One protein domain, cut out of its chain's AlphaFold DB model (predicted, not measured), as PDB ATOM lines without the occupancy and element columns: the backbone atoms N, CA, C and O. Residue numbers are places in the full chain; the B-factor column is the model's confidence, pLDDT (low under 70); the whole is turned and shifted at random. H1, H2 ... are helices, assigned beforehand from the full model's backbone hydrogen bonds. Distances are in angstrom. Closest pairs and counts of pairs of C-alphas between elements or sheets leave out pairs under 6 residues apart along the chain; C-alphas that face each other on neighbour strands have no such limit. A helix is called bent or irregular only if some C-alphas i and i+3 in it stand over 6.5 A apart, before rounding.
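What this domain is: This is residues 161 to 276 of the 473 residues of an uncharacterized protein of Rothia mucilaginosa (UniProt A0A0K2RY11). A long, slim up-and-down bundle, each helix running against the one before it: H1, H2 and H3 side by side as a triangle, with H5 beside H2 but reaching well past the three. At that far end the short H4 crosses the first part of H5, and a loop, residues 237 to 248, joins H4 to H5. The printed part has 116 residues with five named helices, H1 to H5 in order, and no named strand; the class is all helix. The whole is loose, with a radius of gyration of the C-alphas of 17.4 A, and elongated, spanning 61 by 32 by 19 A.

Where its parts are: Find C-alpha 161 at (98.867, 80.370, 94.743); from there H1 runs to residue 175, 21.1 A. H2 covers residues 180 to 199, 29.1 A, and H3 residues 205 to 224, 27.8 A. H4, residues 228 to 236, is irregular: C-alphas 231 and 234 are 8.0 A apart. H5 runs 36.7 A from residue 249 to C-alpha 273 at (113.717, 77.512, 78.858).

How they stand to each other: Begin at H2, which with H5 is a hub. H1 and H2 form a hairpin at a shallow tilt of 23 degrees; their closest C-alphas, Leu 175 and Lys 183, are 4.4 A apart. H2 and H3 form another, at 20 degrees, closest at the C-alphas of Ala 194 and Gly 212, 4.4 A. H5 touches H2 the same way at 13 degrees, closest at the C-alphas of Ile 184 and Val 262, 6.0 A. H3 and H5 only just touch, with 3 pairs of C-alphas within 8 A, closest at Ile 223 and Arg 263, 6.1 A. H4 touches H5 at residues 249 to 256 alone, about perpendicular at 76 degrees, closest at the C-alphas of Leu 236 and Gln 253, 5.3 A. H1 and H5 are apart. In H1 and H2 every O i to N i+4 pair is within hydrogen-bond range; H3 has 15 of 16, H5 18 of 21, and H4 1 of 5, beside 5 of 6 O i to N i+3 pairs.

The domain as a whole: Look to Asp 202 and Ala 243 for the two C-alphas farthest apart, 61.5 A. The printed part has no cut; the link from H4 to H5 is long, the others tight. No printed residue is under 70 in pLDDT.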
ATOM      1  N   GLN A 161      99.312  79.755  95.996       87.81
ATOM      2  CA  GLN A 161      98.867  80.370  94.743       87.81
ATOM      3  C   GLN A 161      98.725  81.887  94.908       87.81
ATOM      4  O   GLN A 161      99.240  82.662  94.099       87.81
ATOM      5  N   SER A 162      98.101  82.331  95.994       87.44
ATOM      6  CA  SER A 162      97.999  83.739  96.383       87.44
ATOM      7  C   SER A 162      99.381  84.386  96.548       87.44
ATOM      8  O   SER A 162      99.609  85.490  96.053       87.44
ATOM      9  N   GLN A 163     100.339  83.683  97.163       87.44
ATOM     10  CA  GLN A 163     101.719  84.170  97.318       87.44
ATOM     11  C   GLN A 163     102.457  84.321  95.977       87.44
ATOM     12  O   GLN A 163     103.260  85.243  95.820       87.44
ATOM     13  N   ARG A 164     102.199  83.453  94.984       91.44
ATOM     14  CA  ARG A 164     102.707  83.635  93.608       91.44
ATOM     15  C   ARG A 164     102.146  84.907  92.965       91.44
ATOM     16  O   ARG A 164     102.912  85.671  92.377       91.44
ATOM     17  N   HIS A 165     100.849  85.182  93.121       91.75
ATOM     18  CA  HIS A 165     100.227  86.406  92.600       91.75
ATOM     19  C   HIS A 165     100.775  87.676  93.274       91.75
ATOM     20  O   HIS A 165     101.087  88.651  92.587       91.75
ATOM     21  N   GLU A 166     100.963  87.665  94.595       86.50
ATOM     22  CA  GLU A 166     101.517  88.810  95.327       86.50
ATOM     23  C   GLU A 166     102.981  89.091  94.945       86.50
ATOM     24  O   GLU A 166     103.323  90.234  94.627       86.50
ATOM     25  N   ARG A 167     103.828  88.052  94.864       92.88
ATOM     26  CA  ARG A 167     105.206  88.181  94.352       92.88
ATOM     27  C   ARG A 167     105.236  88.703  92.915       92.88
ATOM     28  O   ARG A 167     106.029  89.592  92.617       92.88
ATOM     29  N   THR A 168     104.343  88.217  92.050       94.62
ATOM     30  CA  THR A 168     104.206  88.710  90.667       94.62
ATOM     31  C   THR A 168     103.921  90.212  90.649       94.62
ATOM     32  O   THR A 168     104.605  90.948  89.941       94.62
ATOM     33  N   ARG A 169     102.982  90.698  91.476       94.31
ATOM     34  CA  ARG A 169     102.658  92.133  91.573       94.31
ATOM     35  C   ARG A 169     103.875  92.974  91.978       94.31
ATOM     36  O   ARG A 169     104.162  93.971  91.322       94.31
ATOM     37  N   LEU A 170     104.611  92.555  93.008       91.81
ATOM     38  CA  LEU A 170     105.809  93.265  93.480       91.81
ATOM     39  C   LEU A 170     106.923  93.313  92.422       91.81
ATOM     40  O   LEU A 170     107.607  94.326  92.281       91.81
ATOM     41  N   LEU A 171     107.100  92.240  91.647       93.56
ATOM     42  CA  LEU A 171     108.083  92.203  90.562       93.56
ATOM     43  C   LEU A 171     107.649  93.073  89.370       93.56
ATOM     44  O   LEU A 171     108.490  93.750  88.786       93.56
ATOM     45  N   VAL A 172     106.352  93.143  89.050       94.69
ATOM     46  CA  VAL A 172     105.815  94.087  88.048       94.69
ATOM     47  C   VAL A 172     106.062  95.543  88.454       94.69
ATOM     48  O   VAL A 172     106.444  96.352  87.609       94.69
ATOM     49  N   ASP A 173     105.901  95.879  89.736       90.12
ATOM     50  CA  ASP A 173     106.215  97.218  90.245       90.12
ATOM     51  C   ASP A 173     107.729  97.520  90.114       90.12
ATOM     52  O   ASP A 173     108.110  98.593  89.642       90.12
ATOM     53  N   ASN A 174     108.606  96.547  90.397       90.44
ATOM     54  CA  ASN A 174     110.058  96.678  90.183       90.44
ATOM     55  C   ASN A 174     110.456  96.806  88.700       90.44
ATOM     56  O   ASN A 174     111.399  97.534  88.384       90.44
ATOM     57  N   LEU A 175     109.733  96.159  87.780       91.31
ATOM     58  CA  LEU A 175     109.959  96.262  86.331       91.31
ATOM     59  C   LEU A 175     109.702  97.685  85.792       91.31
ATOM     60  O   LEU A 175     110.260  98.078  84.769       91.31
ATOM     61  N   ARG A 176     108.888  98.472  86.507       88.94
ATOM     62  CA  ARG A 176     108.600  99.888  86.219       88.94
ATOM     63  C   ARG A 176     109.580 100.863  86.877       88.94
ATOM     64  O   ARG A 176     109.491 102.059  86.617       88.94
ATOM     65  N   SER A 177     110.490 100.386  87.728       87.81
ATOM     66  CA  SER A 177     111.477 101.246  88.386       87.81
ATOM     67  C   SER A 177     112.543 101.756  87.409       87.81
ATOM     68  O   SER A 177     112.839 101.124  86.396       87.81
ATOM     69  N   GLU A 178     113.158 102.895  87.727       84.00
ATOM     70  CA  GLU A 178     114.248 103.473  86.925       84.00
ATOM     71  C   GLU A 178     115.549 102.655  87.024       84.00
ATOM     72  O   GLU A 178     116.394 102.712  86.138       84.00
ATOM     73  N   ASN A 179     115.715 101.855  88.083       89.56
ATOM     74  CA  ASN A 179     116.942 101.109  88.336       89.56
ATOM     75  C   ASN A 179     117.023  99.843  87.464       89.56
ATOM     76  O   ASN A 179     116.311  98.862  87.695       89.56
ATOM     77  N   ARG A 180     117.973  99.827  86.520       90.38
ATOM     78  CA  ARG A 180     118.312  98.674  85.672       90.38
ATOM     79  C   ARG A 180     118.414  97.345  86.437       90.38
ATOM     80  O   ARG A 180     117.868  96.346  85.973       90.38
ATOM     81  N   TYR A 181     119.103  97.304  87.580       89.00
ATOM     82  CA  TYR A 181     119.276  96.068  88.355       89.00
ATOM     83  C   TYR A 181     117.938  95.559  88.901       89.00
ATOM     84  O   TYR A 181     117.662  94.363  88.833       89.00
ATOM     85  N   SER A 182     117.073  96.463  89.370       91.69
ATOM     86  CA  SER A 182     115.717  96.119  89.809       91.69
ATOM     87  C   SER A 182     114.867  95.566  88.664       91.69
ATOM     88  O   SER A 182     114.153  94.585  88.874       91.69
ATOM     89  N   LYS A 183     114.983  96.120  87.445       93.69
ATOM     90  CA  LYS A 183     114.307  95.579  86.252       93.69
ATOM     91  C   LYS A 183     114.800  94.172  85.888       93.69
ATOM     92  O   LYS A 183     113.980  93.292  85.652       93.69
ATOM     93  N   ILE A 184     116.115  93.937  85.868       93.19
ATOM     94  CA  ILE A 184     116.689  92.617  85.538       93.19
ATOM     95  C   ILE A 184     116.276  91.571  86.585       93.19
ATOM     96  O   ILE A 184     115.787  90.500  86.225       93.19
ATOM     97  N   ASN A 185     116.363  91.908  87.875       91.50
ATOM     98  CA  ASN A 185     115.903  91.034  88.959       91.50
ATOM     99  C   ASN A 185     114.391  90.756  88.872       91.50
ATOM    100  O   ASN A 185     113.951  89.640  89.150       91.50
ATOM    101  N   ALA A 186     113.586  91.744  88.458       95.38
ATOM    102  CA  ALA A 186     112.160  91.558  88.210       95.38
ATOM    103  C   ALA A 186     111.895  90.557  87.076       95.38
ATOM    104  O   ALA A 186     111.071  89.663  87.243       95.38
ATOM    105  N   ILE A 187     112.617  90.666  85.958       97.75
ATOM    106  CA  ILE A 187     112.498  89.764  84.801       97.75
ATOM    107  C   ILE A 187     112.831  88.320  85.196       97.75
ATOM    108  O   ILE A 187     112.050  87.413  84.910       97.75
ATOM    109  N   GLN A 188     113.935  88.114  85.920       96.44
ATOM    110  CA  GLN A 188     114.344  86.798  86.421       96.44
ATOM    111  C   GLN A 188     113.339  86.217  87.424       96.44
ATOM    112  O   GLN A 188     112.962  85.049  87.323       96.44
ATOM    113  N   GLY A 189     112.855  87.035  88.364       95.12
ATOM    114  CA  GLY A 189     111.835  86.625  89.329       95.12
ATOM    115  C   GLY A 189     110.514  86.245  88.658       95.12
ATOM    116  O   GLY A 189     109.924  85.226  89.006       95.12
ATOM    117  N   LEU A 190     110.069  87.016  87.662       98.12
ATOM    118  CA  LEU A 190     108.870  86.715  86.878       98.12
ATOM    119  C   LEU A 190     109.036  85.391  86.121       98.12
ATOM    120  O   LEU A 190     108.198  84.503  86.265       98.12
ATOM    121  N   ALA A 191     110.144  85.211  85.398       96.94
ATOM    122  CA  ALA A 191     110.437  83.958  84.705       96.94
ATOM    123  C   ALA A 191     110.456  82.750  85.667       96.94
ATOM    124  O   ALA A 191     109.861  81.717  85.372       96.94
ATOM    125  N   SER A 192     111.035  82.906  86.864       95.88
ATOM    126  CA  SER A 192     110.998  81.876  87.909       95.88
ATOM    127  C   SER A 192     109.574  81.543  88.376       95.88
ATOM    128  O   SER A 192     109.278  80.372  88.592       95.88
ATOM    129  N   ILE A 193     108.674  82.524  88.522       95.94
ATOM    130  CA  ILE A 193     107.280  82.255  88.927       95.94
ATOM    131  C   ILE A 193     106.500  81.560  87.799       95.94
ATOM    132  O   ILE A 193     105.662  80.704  88.081       95.94
ATOM    133  N   ALA A 194     106.780  81.860  86.526       96.50
ATOM    134  CA  ALA A 194     106.208  81.103  85.410       96.50
ATOM    135  C   ALA A 194     106.657  79.628  85.442       96.50
ATOM    136  O   ALA A 194     105.835  78.736  85.232       96.50
ATOM    137  N   ASP A 195     107.918  79.363  85.798       93.94
ATOM    138  CA  ASP A 195     108.401  77.996  86.021       93.94
ATOM    139  C   ASP A 195     107.773  77.329  87.254       93.94
ATOM    140  O   ASP A 195     107.530  76.125  87.237       93.94
ATOM    141  N   GLU A 196     107.524  78.079  88.336       93.06
ATOM    142  CA  GLU A 196     106.800  77.564  89.506       93.06
ATOM    143  C   GLU A 196     105.392  77.112  89.118       93.06
ATOM    144  O   GLU A 196     105.008  76.006  89.481       93.06
ATOM    145  N   TRP A 197     104.645  77.913  88.344       94.75
ATOM    146  CA  TRP A 197     103.312  77.528  87.872       94.75
ATOM    147  C   TRP A 197     103.336  76.252  87.031       94.75
ATOM    148  O   TRP A 197     102.482  75.397  87.222       94.75
ATOM    149  N   LEU A 198     104.319  76.081  86.144       91.88
ATOM    150  CA  LEU A 198     104.439  74.866  85.330       91.88
ATOM    151  C   LEU A 198     104.880  73.612  86.110       91.88
ATOM    152  O   LEU A 198     104.846  72.514  85.557       91.88
ATOM    153  N   ARG A 199     105.334  73.747  87.360       90.88
ATOM    154  CA  ARG A 199     105.707  72.615  88.232       90.88
ATOM    155  C   ARG A 199     104.707  72.376  89.363       90.88
ATOM    156  O   ARG A 199     104.903  71.449  90.142       90.88
ATOM    157  N   ASP A 200     103.687  73.218  89.474       87.00
ATOM    158  CA  ASP A 200     102.690  73.208  90.539       87.00
ATOM    159  C   ASP A 200     101.631  72.120  90.273       87.00
ATOM    160  O   ASP A 200     100.886  72.244  89.300       87.00
ATOM    161  N   PRO A 201     101.548  71.050  91.088       86.75
ATOM    162  CA  PRO A 201     100.575  69.977  90.890       86.75
ATOM    163  C   PRO A 201      99.193  70.298  91.485       86.75
ATOM    164  O   PRO A 201      98.252  69.542  91.248       86.75
ATOM    165  N   ASP A 202      99.070  71.367  92.280       90.19
ATOM    166  CA  ASP A 202      97.847  71.699  93.019       90.19
ATOM    167  C   ASP A 202      96.711  72.253  92.122       90.19
ATOM    168  O   ASP A 202      95.570  71.795  92.252       90.19
ATOM    169  N   PRO A 203      96.936  73.240  91.223       91.69
ATOM    170  CA  PRO A 203      95.919  73.700  90.282       91.69
ATOM    171  C   PRO A 203      95.802  72.765  89.061       91.69
ATOM    172  O   PRO A 203      96.781  72.141  88.653       91.69
ATOM    173  N   PRO A 204      94.639  72.732  88.380       93.19
ATOM    174  CA  PRO A 204      94.513  72.075  87.079       93.19
ATOM    175  C   PRO A 204      95.521  72.618  86.058       93.19
ATOM    176  O   PRO A 204      95.783  73.823  86.029       93.19
ATOM    177  N   GLU A 205      96.024  71.753  85.172       90.69
ATOM    178  CA  GLU A 205      97.094  72.093  84.222       90.69
ATOM    179  C   GLU A 205      96.762  73.323  83.355       90.69
ATOM    180  O   GLU A 205      97.605  74.200  83.174       90.69
ATOM    181  N   ASP A 206      95.519  73.458  82.888       92.50
ATOM    182  CA  ASP A 206      95.071  74.630  82.121       92.50
ATOM    183  C   ASP A 206      95.140  75.934  82.933       92.50
ATOM    184  O   ASP A 206      95.465  76.995  82.397       92.50
ATOM    185  N   GLN A 207      94.872  75.874  84.241       94.19
ATOM    186  CA  GLN A 207      94.946  77.030  85.133       94.19
ATOM    187  C   GLN A 207      96.403  77.380  85.472       94.19
ATOM    188  O   GLN A 207      96.748  78.563  85.495       94.19
ATOM    189  N   ALA A 208      97.265  76.376  85.656       93.19
ATOM    190  CA  ALA A 208      98.714  76.550  85.767       93.19
ATOM    191  C   ALA A 208      99.301  77.211  84.507       93.19
ATOM    192  O   ALA A 208      99.943  78.262  84.595       93.19
ATOM    193  N   ARG A 209      99.001  76.660  83.323       94.62
ATOM    194  CA  ARG A 209      99.393  77.209  82.014       94.62
ATOM    195  C   ARG A 209      98.890  78.641  81.834       94.62
ATOM    196  O   ARG A 209      99.670  79.509  81.460       94.62
ATOM    197  N   LYS A 210      97.628  78.930  82.171       97.00
ATOM    198  CA  LYS A 210      97.059  80.288  82.115       97.00
ATOM    199  C   LYS A 210      97.781  81.270  83.045       97.00
ATOM    200  O   LYS A 210      98.060  82.397  82.641       97.00
ATOM    201  N   ASN A 211      98.115  80.856  84.267       96.31
ATOM    202  CA  ASN A 211      98.845  81.698  85.215       96.31
ATOM    203  C   ASN A 211     100.292  81.959  84.761       96.31
ATOM    204  O   ASN A 211     100.760  83.094  84.856       96.31
ATOM    205  N   GLY A 212     100.969  80.952  84.200       97.31
ATOM    206  CA  GLY A 212     102.268  81.120  83.546       97.31
ATOM    207  C   GLY A 212     102.197  82.058  82.334       97.31
ATOM    208  O   GLY A 212     102.966  83.014  82.252       97.31
ATOM    209  N   GLN A 213     101.210  81.873  81.451       98.25
ATOM    210  CA  GLN A 213     101.003  82.717  80.268       98.25
ATOM    211  C   GLN A 213     100.752  84.183  80.641       98.25
ATOM    212  O   GLN A 213     101.253  85.073  79.961       98.25
ATOM    213  N   ASN A 214     100.047  84.470  81.742       98.38
ATOM    214  CA  ASN A 214      99.879  85.846  82.227       98.38
ATOM    215  C   ASN A 214     101.230  86.530  82.515       98.38
ATOM    216  O   ASN A 214     101.381  87.723  82.257       98.38
ATOM    217  N   ILE A 215     102.223  85.783  83.001       98.44
ATOM    218  CA  ILE A 215     103.572  86.300  83.258       98.44
ATOM    219  C   ILE A 215     104.346  86.491  81.947       98.44
ATOM    220  O   ILE A 215     104.991  87.524  81.764       98.44
ATOM    221  N   ILE A 216     104.227  85.556  80.999       98.62
ATOM    222  CA  ILE A 216     104.788  85.723  79.648       98.62
ATOM    223  C   ILE A 216     104.195  86.962  78.964       98.62
ATOM    224  O   ILE A 216     104.933  87.753  78.380       98.62
ATOM    225  N   ASN A 217     102.888  87.195  79.112       98.81
ATOM    226  CA  ASN A 217     102.197  88.366  78.575       98.81
ATOM    227  C   ASN A 217     102.747  89.678  79.155       98.81
ATOM    228  O   ASN A 217     102.974  90.608  78.387       98.81
ATOM    229  N   ILE A 218     103.027  89.740  80.464       98.62
ATOM    230  CA  ILE A 218     103.668  90.892  81.133       98.62
ATOM    231  C   ILE A 218     105.059  91.173  80.541       98.62
ATOM    232  O   ILE A 218     105.386  92.315  80.209       98.62
ATOM    233  N   LEU A 219     105.880  90.133  80.377       98.75
ATOM    234  CA  LEU A 219     107.225  90.251  79.805       98.75
ATOM    235  C   LEU A 219     107.179  90.704  78.332       98.75
ATOM    236  O   LEU A 219     107.926  91.594  77.917       98.75
ATOM    237  N   CYS A 220     106.251  90.150  77.552       98.81
ATOM    238  CA  CYS A 220     106.012  90.542  76.165       98.81
ATOM    239  C   CYS A 220     105.441  91.969  76.052       98.81
ATOM    240  O   CYS A 220     105.809  92.711  75.143       98.81
ATOM    241  N   GLU A 221     104.592  92.403  76.988       98.44
ATOM    242  CA  GLU A 221     104.096  93.782  77.069       98.44
ATOM    243  C   GLU A 221     105.233  94.775  77.334       98.44
ATOM    244  O   GLU A 221     105.293  95.818  76.680       98.44
ATOM    245  N   TYR A 222     106.198  94.429  78.194       98.44
ATOM    246  CA  TYR A 222     107.393  95.252  78.390       98.44
ATOM    247  C   TYR A 222     108.214  95.394  77.096       98.44
ATOM    248  O   TYR A 222     108.627  96.502  76.748       98.44
ATOM    249  N   ILE A 223     108.385  94.316  76.317       98.56
ATOM    250  CA  ILE A 223     109.035  94.363  74.989       98.56
ATOM    251  C   ILE A 223     108.251  95.247  74.003       98.56
ATOM    252  O   ILE A 223     108.858  96.012  73.246       98.56
ATOM    253  N   ARG A 224     106.914  95.170  74.020       98.38
ATOM    254  CA  ARG A 224     106.016  95.982  73.179       98.38
ATOM    255  C   ARG A 224     105.911  97.447  73.628       98.38
ATOM    256  O   ARG A 224     105.473  98.281  72.838       98.38
ATOM    257  N   SER A 225     106.330  97.785  74.849       97.00
ATOM    258  CA  SER A 225     106.270  99.157  75.373       97.00
ATOM    259  C   SER A 225     107.121 100.138  74.538       97.00
ATOM    260  O   SER A 225     108.193  99.770  74.044       97.00
ATOM    261  N   PRO A 226     106.683 101.396  74.352       95.81
ATOM    262  CA  PRO A 226     107.378 102.347  73.489       95.81
ATOM    263  C   PRO A 226     108.694 102.836  74.107       95.81
ATOM    264  O   PRO A 226     108.732 103.243  75.265       95.81
ATOM    265  N   PHE A 227     109.758 102.894  73.301       96.69
ATOM    266  CA  PHE A 227     111.042 103.483  73.696       96.69
ATOM    267  C   PHE A 227     111.504 104.519  72.653       96.69
ATOM    268  O   PHE A 227     112.013 104.139  71.596       96.69
ATOM    269  N   PRO A 228     111.308 105.835  72.882       95.75
ATOM    270  CA  PRO A 228     111.554 106.863  71.864       95.75
ATOM    271  C   PRO A 228     112.990 106.912  71.323       95.75
ATOM    272  O   PRO A 228     113.171 107.167  70.129       95.75
ATOM    273  N   LEU A 229     113.990 106.625  72.168       96.69
ATOM    274  CA  LEU A 229     115.408 106.624  71.793       96.69
ATOM    275  C   LEU A 229     115.772 105.509  70.802       96.69
ATOM    276  O   LEU A 229     116.762 105.648  70.088       96.69
ATOM    277  N   ALA A 230     114.944 104.465  70.653       96.81
ATOM    278  CA  ALA A 230     115.143 103.429  69.638       96.81
ATOM    279  C   ALA A 230     115.279 104.010  68.220       96.81
ATOM    280  O   ALA A 230     116.090 103.539  67.430       96.81
ATOM    281  N   ARG A 231     114.557 105.096  67.903       95.12
ATOM    282  CA  ARG A 231     114.662 105.769  66.594       95.12
ATOM    283  C   ARG A 231     116.037 106.396  66.338       95.12
ATOM    284  O   ARG A 231     116.392 106.602  65.184       95.12
ATOM    285  N   LYS A 232     116.806 106.683  67.394       95.06
ATOM    286  CA  LYS A 232     118.187 107.176  67.324       95.06
ATOM    287  C   LYS A 232     119.224 106.036  67.284       95.06
ATOM    288  O   LYS A 232     120.408 106.344  67.343       95.06
ATOM    289  N   ALA A 233     118.835 104.754  67.178       94.94
ATOM    290  CA  ALA A 233     119.742 103.605  67.344       94.94
ATOM    291  C   ALA A 233     121.061 103.715  66.561       94.94
ATOM    292  O   ALA A 233     122.121 103.585  67.154       94.94
ATOM    293  N   ILE A 234     121.012 104.044  65.262       91.00
ATOM    294  CA  ILE A 234     122.215 104.188  64.417       91.00
ATOM    295  C   ILE A 234     123.193 105.233  64.987       91.00
ATOM    296  O   ILE A 234     124.401 105.031  64.948       91.00
ATOM    297  N   ILE A 235     122.674 106.331  65.547       93.69
ATOM    298  CA  ILE A 235     123.473 107.404  66.152       93.69
ATOM    299  C   ILE A 235     123.995 106.973  67.530       93.69
ATOM    300  O   ILE A 235     125.169 107.154  67.833       93.69
ATOM    301  N   LEU A 236     123.136 106.375  68.361       95.00
ATOM    302  CA  LEU A 236     123.470 105.961  69.731       95.00
ATOM    303  C   LEU A 236     124.355 104.705  69.804       95.00
ATOM    304  O   LEU A 236     124.945 104.441  70.852       95.00
ATOM    305  N   SER A 237     124.492 103.958  68.707       90.50
ATOM    306  CA  SER A 237     125.482 102.888  68.552       90.50
ATOM    307  C   SER A 237     126.905 103.390  68.271       90.50
ATOM    308  O   SER A 237     127.831 102.594  68.385       90.50
ATOM    309  N   GLY A 238     127.102 104.665  67.911       88.88
ATOM    310  CA  GLY A 238     128.433 105.249  67.705       88.88
ATOM    311  C   GLY A 238     129.129 105.646  69.013       88.88
ATOM    312  O   GLY A 238     128.474 105.915  70.018       88.88
ATOM    313  N   ASP A 239     130.461 105.722  69.005       87.12
ATOM    314  CA  ASP A 239     131.247 106.101  70.195       87.12
ATOM    315  C   ASP A 239     131.341 107.621  70.421       87.12
ATOM    316  O   ASP A 239     131.683 108.062  71.517       87.12
ATOM    317  N   THR A 240     131.046 108.433  69.401       89.38
ATOM    318  CA  THR A 240     131.160 109.896  69.455       89.38
ATOM    319  C   THR A 240     129.846 110.597  69.093       89.38
ATOM    320  O   THR A 240     129.126 110.141  68.201       89.38
ATOM    321  N   PRO A 241     129.523 111.730  69.751       91.50
ATOM    322  CA  PRO A 241     128.354 112.529  69.402       91.50
ATOM    323  C   PRO A 241     128.517 113.197  68.025       91.50
ATOM    324  O   PRO A 241     129.568 113.786  67.753       91.50
ATOM    325  N   PRO A 242     127.473 113.200  67.175       92.94
ATOM    326  CA  PRO A 242     127.366 114.138  66.060       92.94
ATOM    327  C   PRO A 242     127.414 115.596  66.537       92.94
ATOM    328  O   PRO A 242     126.923 115.920  67.618       92.94
ATOM    329  N   ALA A 243     127.962 116.492  65.713       89.31
ATOM    330  CA  ALA A 243     128.114 117.912  66.054       89.31
ATOM    331  C   ALA A 243     126.773 118.654  66.251       89.31
ATOM    332  O   ALA A 243     126.730 119.683  66.920       89.31
ATOM    333  N   ASP A 244     125.694 118.133  65.669       91.06
ATOM    334  CA  ASP A 244     124.323 118.645  65.707       91.06
ATOM    335  C   ASP A 244     123.401 117.836  66.643       91.06
ATOM    336  O   ASP A 244     122.174 117.948  66.572       91.06
ATOM    337  N   TYR A 245     123.964 117.012  67.534       93.00
ATOM    338  CA  TYR A 245     123.168 116.168  68.421       93.00
ATOM    339  C   TYR A 245     122.325 116.985  69.415       93.00
ATOM    340  O   TYR A 245     122.841 117.661  70.304       93.00
ATOM    341  N   ALA A 246     121.001 116.865  69.308       90.88
ATOM    342  CA  ALA A 246     120.063 117.494  70.230       90.88
ATOM    343  C   ALA A 246     119.886 116.667  71.520       90.88
ATOM    344  O   ALA A 246     119.238 115.612  71.510       90.88
ATOM    345  N   GLY A 247     120.420 117.193  72.628       91.00
ATOM    346  CA  GLY A 247     120.332 116.625  73.978       91.00
ATOM    347  C   GLY A 247     121.699 116.248  74.555       91.00
ATOM    348  O   GLY A 247     122.735 116.545  73.965       91.00
ATOM    349  N   ASP A 248     121.704 115.574  75.704       94.88
ATOM    350  CA  ASP A 248     122.912 114.940  76.239       94.88
ATOM    351  C   ASP A 248     123.093 113.573  75.566       94.88
ATOM    352  O   ASP A 248     122.364 112.620  75.846       94.88
ATOM    353  N   PHE A 249     124.059 113.486  74.648       95.44
ATOM    354  CA  PHE A 249     124.370 112.254  73.924       95.44
ATOM    355  C   PHE A 249     124.766 111.103  74.850       95.44
ATOM    356  O   PHE A 249     124.369 109.969  74.598       95.44
ATOM    357  N   PHE A 250     125.539 111.370  75.906       95.50
ATOM    358  CA  PHE A 250     126.048 110.315  76.780       95.50
ATOM    359  C   PHE A 250     124.957 109.807  77.726       95.50
ATOM    360  O   PHE A 250     124.883 108.602  77.959       95.50
ATOM    361  N   ALA A 251     124.064 110.684  78.195       95.81
ATOM    362  CA  ALA A 251     122.876 110.275  78.943       95.81
ATOM    363  C   ALA A 251     121.893 109.477  78.064       95.81
ATOM    364  O   ALA A 251     121.521 108.364  78.436       95.81
ATOM    365  N   ASP A 252     121.544 109.975  76.868       97.19
ATOM    366  CA  ASP A 252     120.678 109.248  75.925       97.19
ATOM    367  C   ASP A 252     121.300 107.896  75.523       97.19
ATOM    368  O   ASP A 252     120.595 106.889  75.432       97.19
ATOM    369  N   GLN A 253     122.623 107.835  75.314       96.50
ATOM    370  CA  GLN A 253     123.337 106.591  75.016       96.50
ATOM    371  C   GLN A 253     123.324 105.614  76.197       96.50
ATOM    372  O   GLN A 253     123.110 104.420  75.978       96.50
ATOM    373  N   ALA A 254     123.532 106.087  77.429       95.94
ATOM    374  CA  ALA A 254     123.455 105.248  78.620       95.94
ATOM    375  C   ALA A 254     122.048 104.650  78.768       95.94
ATOM    376  O   ALA A 254     121.905 103.430  78.781       95.94
ATOM    377  N   THR A 255     121.002 105.486  78.749       96.62
ATOM    378  CA  THR A 255     119.599 105.041  78.814       96.62
ATOM    379  C   THR A 255     119.246 104.067  77.686       96.62
ATOM    380  O   THR A 255     118.546 103.080  77.910       96.62
ATOM    381  N   PHE A 256     119.749 104.306  76.470       97.19
ATOM    382  CA  PHE A 256     119.575 103.398  75.337       97.19
ATOM    383  C   PHE A 256     120.222 102.031  75.584       97.19
ATOM    384  O   PHE A 256     119.538 101.019  75.438       97.19
ATOM    385  N   ARG A 257     121.494 101.989  76.004       96.00
ATOM    386  CA  ARG A 257     122.225 100.738  76.279       96.00
ATOM    387  C   ARG A 257     121.599  99.952  77.436       96.00
ATOM    388  O   ARG A 257     121.404  98.747  77.305       96.00
ATOM    389  N   GLU A 258     121.189 100.619  78.514       96.38
ATOM    390  CA  GLU A 258     120.516  99.945  79.632       96.38
ATOM    391  C   GLU A 258     119.187  99.304  79.209       96.38
ATOM    392  O   GLU A 258     118.917  98.155  79.560       96.38
ATOM    393  N   GLU A 259     118.363  99.997  78.418       97.69
ATOM    394  CA  GLU A 259     117.088  99.443  77.949       97.69
ATOM    395  C   GLU A 259     117.285  98.327  76.900       97.69
ATOM    396  O   GLU A 259     116.506  97.367  76.886       97.69
ATOM    397  N   GLN A 260     118.346  98.389  76.076       97.56
ATOM    398  CA  GLN A 260     118.772  97.256  75.237       97.56
ATOM    399  C   GLN A 260     119.039  96.018  76.105       97.56
ATOM    400  O   GLN A 260     118.491  94.952  75.833       97.56
ATOM    401  N   GLU A 261     119.850  96.153  77.158       97.38
ATOM    402  CA  GLU A 261     120.229  95.050  78.049       97.38
ATOM    403  C   GLU A 261     119.026  94.489  78.824       97.38
ATOM    404  O   GLU A 261     118.864  93.269  78.911       97.38
ATOM    405  N   VAL A 262     118.141  95.357  79.327       98.31
ATOM    406  CA  VAL A 262     116.906  94.961  80.022       98.31
ATOM    407  C   VAL A 262     115.999  94.153  79.093       98.31
ATOM    408  O   VAL A 262     115.643  93.025  79.430       98.31
ATOM    409  N   ARG A 263     115.659  94.659  77.900       98.44
ATOM    410  CA  ARG A 263     114.771  93.925  76.977       98.44
ATOM    411  C   ARG A 263     115.419  92.653  76.442       98.44
ATOM    412  O   ARG A 263     114.756  91.622  76.362       98.44
ATOM    413  N   ARG A 264     116.722  92.690  76.147       98.31
ATOM    414  CA  ARG A 264     117.506  91.508  75.766       98.31
ATOM    415  C   ARG A 264     117.475  90.429  76.849       98.31
ATOM    416  O   ARG A 264     117.388  89.253  76.503       98.31
ATOM    417  N   SER A 265     117.493  90.797  78.133       98.50
ATOM    418  CA  SER A 265     117.420  89.819  79.227       98.50
ATOM    419  C   SER A 265     116.112  89.015  79.223       98.50
ATOM    420  O   SER A 265     116.162  87.812  79.444       98.50
ATOM    421  N   ILE A 266     114.978  89.614  78.835       98.81
ATOM    422  CA  ILE A 266     113.698  88.899  78.679       98.81
ATOM    423  C   ILE A 266     113.827  87.780  77.638       98.81
ATOM    424  O   ILE A 266     113.450  86.637  77.890       98.81
ATOM    425  N   PHE A 267     114.407  88.092  76.480       98.81
ATOM    426  CA  PHE A 267     114.634  87.105  75.428       98.81
ATOM    427  C   PHE A 267     115.649  86.022  75.831       98.81
ATOM    428  O   PHE A 267     115.490  84.871  75.430       98.81
ATOM    429  N   ASN A 268     116.649  86.351  76.657       98.44
ATOM    430  CA  ASN A 268     117.550  85.350  77.235       98.44
ATOM    431  C   ASN A 268     116.785  84.385  78.163       98.44
ATOM    432  O   ASN A 268     116.916  83.174  78.001       98.44
ATOM    433  N   GLU A 269     115.955  84.896  79.083       97.75
ATOM    434  CA  GLU A 269     115.157  84.072  80.009       97.75
ATOM    435  C   GLU A 269     114.165  83.149  79.277       97.75
ATOM    436  O   GLU A 269     113.989  82.000  79.688       97.75
ATOM    437  N   ILE A 270     113.569  83.611  78.168       98.00
ATOM    438  CA  ILE A 270     112.761  82.777  77.259       98.00
ATOM    439  C   ILE A 270     113.642  81.693  76.618       98.00
ATOM    440  O   ILE A 270     113.354  80.499  76.714       98.00
ATOM    441  N   SER A 271     114.749  82.098  75.990       97.12
ATOM    442  CA  SER A 271     115.614  81.210  75.211       97.12
ATOM    443  C   SER A 271     116.237  80.077  76.024       97.12
ATOM    444  O   SER A 271     116.487  79.014  75.456       97.12
ATOM    445  N   VAL A 272     116.542  80.274  77.312       94.38
ATOM    446  CA  VAL A 272     117.139  79.210  78.143       94.38
ATOM    447  C   VAL A 272     116.129  78.137  78.564       94.38
ATOM    448  O   VAL A 272     116.546  77.039  78.916       94.38
ATOM    449  N   ARG A 273     114.822  78.419  78.475       94.25
ATOM    450  CA  ARG A 273     113.717  77.512  78.858       94.25
ATOM    451  C   ARG A 273     113.049  76.806  77.679       94.25
ATOM    452  O   ARG A 273     112.242  75.886  77.856       94.25
ATOM    453  N   LEU A 274     113.401  77.226  76.468       93.00
ATOM    454  CA  LEU A 274     113.159  76.495  75.235       93.00
ATOM    455  C   LEU A 274     114.336  75.544  75.011       93.00
ATOM    456  O   LEU A 274     115.455  75.981  74.737       93.00
ATOM    457  N   HIS A 275     114.099  74.245  75.183       85.94
ATOM    458  CA  HIS A 275     115.107  73.202  74.973       85.94
ATOM    459  C   HIS A 275     115.297  72.893  73.473       85.94
ATOM    460  O   HIS A 275     114.407  73.195  72.673       85.94
ATOM    461  N   PRO A 276     116.434  72.305  73.059       82.56
ATOM    462  CA  PRO A 276     116.590  71.747  71.716       82.56
ATOM    463  C   PRO A 276     115.557  70.640  71.432       82.56
ATOM    464  O   PRO A 276     115.188  69.878  72.323       82.56
TER     465      PRO A 276